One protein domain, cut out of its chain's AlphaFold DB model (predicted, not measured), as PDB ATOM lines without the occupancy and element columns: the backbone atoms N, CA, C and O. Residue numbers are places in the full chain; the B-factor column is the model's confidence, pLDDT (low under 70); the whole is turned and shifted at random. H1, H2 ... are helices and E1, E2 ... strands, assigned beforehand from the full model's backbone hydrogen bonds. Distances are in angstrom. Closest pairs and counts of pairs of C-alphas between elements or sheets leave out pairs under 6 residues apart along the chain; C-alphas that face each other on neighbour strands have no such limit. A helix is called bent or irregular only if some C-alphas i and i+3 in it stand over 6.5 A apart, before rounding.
ATOM      1  N   ILE A  90       2.280 -12.549-166.544       98.19
ATOM      2  CA  ILE A  90       1.585 -12.521-165.255       98.19
ATOM      3  C   ILE A  90       0.093 -12.389-165.539       98.19
ATOM      4  O   ILE A  90      -0.310 -11.536-166.335       98.19
ATOM      5  N   VAL A  91      -0.731 -13.206-164.888       96.75
ATOM      6  CA  VAL A  91      -2.186 -13.064-164.956       96.75
ATOM      7  C   VAL A  91      -2.565 -11.758-164.263       96.75
ATOM      8  O   VAL A  91      -2.309 -11.572-163.079       96.75
ATOM      9  N   THR A  92      -3.165 -10.823-164.995       96.81
ATOM     10  CA  THR A  92      -3.558  -9.511-164.448       96.81
ATOM     11  C   THR A  92      -5.038  -9.434-164.109       96.81
ATOM     12  O   THR A  92      -5.442  -8.630-163.272       96.81
ATOM     13  N   ARG A  93      -5.863 -10.262-164.755       95.31
ATOM     14  CA  ARG A  93      -7.314 -10.254-164.594       95.31
ATOM     15  C   ARG A  93      -7.882 -11.645-164.821       95.31
ATOM     16  O   ARG A  93      -7.537 -12.307-165.794       95.31
ATOM     17  N   LEU A  94      -8.821 -12.019-163.960       94.19
ATOM     18  CA  LEU A  94      -9.707 -13.158-164.141       94.19
ATOM     19  C   LEU A  94     -11.146 -12.652-164.002       94.19
ATOM     20  O   LEU A  94     -11.520 -12.115-162.962       94.19
ATOM     21  N   ASP A  95     -11.930 -12.747-165.073       96.31
ATOM     22  CA  ASP A  95     -13.296 -12.220-165.103       96.31
ATOM     23  C   ASP A  95     -14.272 -13.233-164.496       96.31
ATOM     24  O   ASP A  95     -14.689 -14.186-165.154       96.31
ATOM     25  N   ALA A  96     -14.633 -13.020-163.229       95.38
ATOM     26  CA  ALA A  96     -15.533 -13.905-162.495       95.38
ATOM     27  C   ALA A  96     -16.909 -14.060-163.169       95.38
ATOM     28  O   ALA A  96     -17.467 -15.156-163.166       95.38
ATOM     29  N   MET A  97     -17.439 -13.001-163.797       96.75
ATOM     30  CA  MET A  97     -18.722 -13.069-164.504       96.75
ATOM     31  C   MET A  97     -18.603 -13.953-165.747       96.75
ATOM     32  O   MET A  97     -19.447 -14.816-165.977       96.75
ATOM     33  N   ALA A  98     -17.533 -13.786-166.528       96.88
ATOM     34  CA  ALA A  98     -17.288 -14.632-167.692       96.88
ATOM     35  C   ALA A  98     -17.087 -16.107-167.302       96.88
ATOM     36  O   ALA A  98     -17.633 -16.987-167.970       96.88
ATOM     37  N   VAL A  99     -16.363 -16.380-166.209       96.50
ATOM     38  CA  VAL A  99     -16.200 -17.738-165.658       96.50
ATOM     39  C   VAL A  99     -17.555 -18.315-165.243       96.50
ATOM     40  O   VAL A  99     -17.882 -19.431-165.640       96.50
ATOM     41  N   GLY A 100     -18.381 -17.549-164.525       96.19
ATOM     42  CA  GLY A 100     -19.723 -17.975-164.127       96.19
ATOM     43  C   GLY A 100     -20.623 -18.299-165.323       96.19
ATOM     44  O   GLY A 100     -21.259 -19.352-165.356       96.19
ATOM     45  N   VAL A 101     -20.622 -17.451-166.356       96.88
ATOM     46  CA  VAL A 101     -21.366 -17.700-167.604       96.88
ATOM     47  C   VAL A 101     -20.849 -18.946-168.327       96.88
ATOM     48  O   VAL A 101     -21.648 -19.711-168.868       96.88
ATOM     49  N   ALA A 102     -19.536 -19.174-168.348       96.62
ATOM     50  CA  ALA A 102     -18.955 -20.363-168.960       96.62
ATOM     51  C   ALA A 102     -19.331 -21.644-168.192       96.62
ATOM     52  O   ALA A 102     -19.792 -22.599-168.813       96.62
ATOM     53  N   ALA A 103     -19.237 -21.646-166.857       96.81
ATOM     54  CA  ALA A 103     -19.679 -22.765-166.021       96.81
ATOM     55  C   ALA A 103     -21.181 -23.046-166.201       96.81
ATOM     56  O   ALA A 103     -21.589 -24.196-166.373       96.81
ATOM     57  N   TRP A 104     -22.005 -21.996-166.257       95.44
ATOM     58  CA  TRP A 104     -23.435 -22.110-166.543       95.44
ATOM     59  C   TRP A 104     -23.701 -22.757-167.907       95.44
ATOM     60  O   TRP A 104     -24.482 -23.700-167.994       95.44
ATOM     61  N   ARG A 105     -22.995 -22.323-168.961       95.31
ATOM     62  CA  ARG A 105     -23.104 -22.907-170.311       95.31
ATOM     63  C   ARG A 105     -22.642 -24.364-170.387       95.31
ATOM     64  O   ARG A 105     -23.138 -25.094-171.238       95.31
ATOM     65  N   LEU A 106     -21.730 -24.789-169.510       95.19
ATOM     66  CA  LEU A 106     -21.331 -26.196-169.363       95.19
ATOM     67  C   LEU A 106     -22.406 -27.054-168.671       95.19
ATOM     68  O   LEU A 106     -22.302 -28.276-168.689       95.19
ATOM     69  N   GLY A 107     -23.437 -26.439-168.084       95.12
ATOM     70  CA  GLY A 107     -24.534 -27.124-167.398       95.12
ATOM     71  C   GLY A 107     -24.480 -27.037-165.872       95.12
ATOM     72  O   GLY A 107     -25.303 -27.669-165.211       95.12
ATOM     73  N   ALA A 108     -23.559 -26.253-165.297       95.81
ATOM     74  CA  ALA A 108     -23.440 -26.109-163.843       95.81
ATOM     75  C   ALA A 108     -24.598 -25.315-163.207       95.81
ATOM     76  O   ALA A 108     -24.722 -25.282-161.986       95.81
ATOM     77  N   GLY A 109     -25.458 -24.685-164.011       93.75
ATOM     78  CA  GLY A 109     -26.640 -23.984-163.529       93.75
ATOM     79  C   GLY A 109     -27.837 -24.167-164.454       93.75
ATOM     80  O   GLY A 109     -27.756 -24.823-165.488       93.75
ATOM     81  N   ARG A 110     -28.960 -23.572-164.060       92.69
ATOM     82  CA  ARG A 110     -30.255 -23.673-164.748       92.69
ATOM     83  C   ARG A 110     -30.676 -22.334-165.332       92.69
ATOM     84  O   ARG A 110     -30.338 -21.295-164.767       92.69
ATOM     85  N   ALA A 111     -31.392 -22.355-166.452       89.31
ATOM     86  CA  ALA A 111     -31.967 -21.147-167.042       89.31
ATOM     87  C   ALA A 111     -33.349 -20.852-166.445       89.31
ATOM     88  O   ALA A 111     -33.714 -19.691-166.258       89.31
ATOM     89  N   VAL A 112     -34.098 -21.911-166.118       91.12
ATOM     90  CA  VAL A 112     -35.464 -21.833-165.595       91.12
ATOM     91  C   VAL A 112     -35.564 -22.575-164.252       91.12
ATOM     92  O   VAL A 112     -34.927 -23.617-164.063       91.12
ATOM     93  N   PRO A 113     -36.351 -22.073-163.277       91.31
ATOM     94  CA  PRO A 113     -36.630 -22.813-162.050       91.31
ATOM     95  C   PRO A 113     -37.201 -24.211-162.336       91.31
ATOM     96  O   PRO A 113     -38.119 -24.361-163.136       91.31
ATOM     97  N   GLY A 114     -36.674 -25.227-161.651       89.50
ATOM     98  CA  GLY A 114     -37.113 -26.621-161.788       89.50
ATOM     99  C   GLY A 114     -36.326 -27.462-162.798       89.50
ATOM    100  O   GLY A 114     -36.447 -28.683-162.763       89.50
ATOM    101  N   GLU A 115     -35.482 -26.861-163.642       91.88
ATOM    102  CA  GLU A 115     -34.579 -27.627-164.509       91.88
ATOM    103  C   GLU A 115     -33.459 -28.308-163.711       91.88
ATOM    104  O   GLU A 115     -32.974 -27.785-162.697       91.88
ATOM    105  N   ALA A 116     -33.041 -29.476-164.202       91.50
ATOM    106  CA  ALA A 116     -31.892 -30.198-163.679       91.50
ATOM    107  C   ALA A 116     -30.582 -29.479-164.028       91.50
ATOM    108  O   ALA A 116     -30.453 -28.867-165.088       91.50
ATOM    109  N   VAL A 117     -29.594 -29.611-163.146       94.19
ATOM    110  CA  VAL A 117     -28.210 -29.182-163.384       94.19
ATOM    111  C   VAL A 117     -27.324 -30.405-163.598       94.19
ATOM    112  O   VAL A 117     -27.606 -31.482-163.069       94.19
ATOM    113  N   GLN A 118     -26.239 -30.239-164.349       96.31
ATOM    114  CA  GLN A 118     -25.169 -31.234-164.428       96.31
ATOM    115  C   GLN A 118     -24.210 -30.974-163.267       96.31
ATOM    116  O   GLN A 118     -23.420 -30.029-163.293       96.31
ATOM    117  N   ALA A 119     -24.320 -31.773-162.206       96.44
ATOM    118  CA  ALA A 119     -23.561 -31.555-160.976       96.44
ATOM    119  C   ALA A 119     -22.043 -31.705-161.188       96.44
ATOM    120  O   ALA A 119     -21.248 -31.087-160.483       96.44
ATOM    121  N   GLU A 120     -21.642 -32.495-162.180       96.75
ATOM    122  CA  GLU A 120     -20.257 -32.700-162.583       96.75
ATOM    123  C   GLU A 120     -19.660 -31.555-163.417       96.75
ATOM    124  O   GLU A 120     -18.443 -31.513-163.606       96.75
ATOM    125  N   ALA A 121     -20.492 -30.652-163.945       97.31
ATOM    126  CA  ALA A 121     -20.043 -29.554-164.789       97.31
ATOM    127  C   ALA A 121     -19.439 -28.411-163.960       97.31
ATOM    128  O   ALA A 121     -19.917 -28.076-162.871       97.31
ATOM    129  N   GLY A 122     -18.403 -27.776-164.507       97.31
ATOM    130  CA  GLY A 122     -17.761 -26.620-163.897       97.31
ATOM    131  C   GLY A 122     -16.394 -26.307-164.498       97.31
ATOM    132  O   GLY A 122     -16.013 -26.850-165.535       97.31
ATOM    133  N   ILE A 123     -15.672 -25.404-163.842       97.69
ATOM    134  CA  ILE A 123     -14.365 -24.892-164.253       97.69
ATOM    135  C   ILE A 123     -13.395 -25.006-163.079       97.69
ATOM    136  O   ILE A 123     -13.716 -24.623-161.954       97.69
ATOM    137  N   THR A 124     -12.184 -25.481-163.361       96.69
ATOM    138  CA  THR A 124     -11.050 -25.423-162.433       96.69
ATOM    139  C   THR A 124     -10.074 -24.363-162.920       96.69
ATOM    140  O   THR A 124      -9.645 -24.387-164.070       96.69
ATOM    141  N   LEU A 125      -9.726 -23.432-162.040       95.25
ATOM    142  CA  LEU A 125      -8.794 -22.345-162.303       95.25
ATOM    143  C   LEU A 125      -7.397 -22.759-161.836       95.25
ATOM    144  O   LEU A 125      -7.190 -23.030-160.649       95.25
ATOM    145  N   HIS A 126      -6.444 -22.794-162.764       94.56
ATOM    146  CA  HIS A 126      -5.057 -23.183-162.493       94.56
ATOM    147  C   HIS A 126      -4.142 -21.998-162.156       94.56
ATOM    148  O   HIS A 126      -3.116 -22.194-161.510       94.56
ATOM    149  N   ALA A 127      -4.553 -20.778-162.511       93.94
ATOM    150  CA  ALA A 127      -3.856 -19.538-162.193       93.94
ATOM    151  C   ALA A 127      -4.841 -18.450-161.734       93.94
ATOM    152  O   ALA A 127      -6.005 -18.413-162.150       93.94
ATOM    153  N   LYS A 128      -4.368 -17.552-160.874       92.94
ATOM    154  CA  LYS A 128      -5.083 -16.389-160.341       92.94
ATOM    155  C   LYS A 128      -4.344 -15.096-160.691       92.94
ATOM    156  O   LYS A 128      -3.161 -15.136-161.028       92.94
ATOM    157  N   PRO A 129      -5.008 -13.928-160.608       95.06
ATOM    158  CA  PRO A 129      -4.318 -12.653-160.734       95.06
ATOM    159  C   PRO A 129      -3.101 -12.569-159.801       95.06
ATOM    160  O   PRO A 129      -3.222 -12.827-158.607       95.06
ATOM    161  N   GLY A 130      -1.943 -12.216-160.357       95.94
ATOM    162  CA  GLY A 130      -0.648 -12.214-159.670       95.94
ATOM    163  C   GLY A 130       0.236 -13.422-159.990       95.94
ATOM    164  O   GLY A 130       1.459 -13.307-159.891       95.94
ATOM    165  N   ASP A 131      -0.337 -14.535-160.453       96.00
ATOM    166  CA  ASP A 131       0.432 -15.730-160.799       96.00
ATOM    167  C   ASP A 131       1.199 -15.545-162.114       96.00
ATOM    168  O   ASP A 131       0.713 -14.940-163.080       96.00
ATOM    169  N   ARG A 132       2.412 -16.104-162.168       97.88
ATOM    170  CA  ARG A 132       3.192 -16.233-163.402       97.88
ATOM    171  C   ARG A 132       2.751 -17.479-164.161       97.88
ATOM    172  O   ARG A 132       2.709 -18.554-163.580       97.88
ATOM    173  N   VAL A 133       2.534 -17.328-165.463       98.06
ATOM    174  CA  VAL A 133       2.251 -18.424-166.399       98.06
ATOM    175  C   VAL A 133       3.262 -18.428-167.544       98.06
ATOM    176  O   VAL A 133       3.805 -17.384-167.925       98.06
ATOM    177  N   THR A 134       3.514 -19.602-168.100       98.31
ATOM    178  CA  THR A 134       4.323 -19.851-169.295       98.31
ATOM    179  C   THR A 134       3.406 -20.226-170.454       98.31
ATOM    180  O   THR A 134       2.350 -20.816-170.246       98.31
TER     181      THR A 134
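Overview. This is residues 90 to 134 of the 138 residues of the protein "Thymidine phosphorylase" of Streptomyces sp. SID10244 (UniProt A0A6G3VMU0). With little regular structure, the printed part is a long, narrow loop: it runs out through one helix, H1, turns round within residues 109 to 121, and folds back past H1 through a short strand, E1, so that its two ends lie 8.8 A apart at C-alphas 90 and 134. The 45 printed residues hold one named helix and then one named strand, together 16 residues, mostly helix. The whole is loose, a rod spanning 41 by 18 by 10 A, with a radius of gyration of the C-alphas of 13.4 A.

Arrangement. H1, residues 96 to 108, is irregular: C-alphas 105 and 108 are 7.2 A apart. In its backbone, 8 of 9 O i to N i+4 pairs are within hydrogen-bond range. E1, residues 122 to 124, pairs with no named strand. The closest C-alphas of H1 and E1 are those of Ala 103 and Gly 122, 4.8 A apart.

Along the chain. H1 begins at C-alpha 96 (-15.533, -13.905, -162.495) and measures 14.6 A. E1 measures 7.0 A and ends at C-alpha 124 (-11.050, -25.423, -162.433).

Size, cuts and confidence. The C-alphas farthest apart, Gly 114 and Thr 134, are 42.7 A apart. The link from H1 to E1 is long, 13 residues. The printed part has no cut, and no printed residue is under 70 in pLDDT.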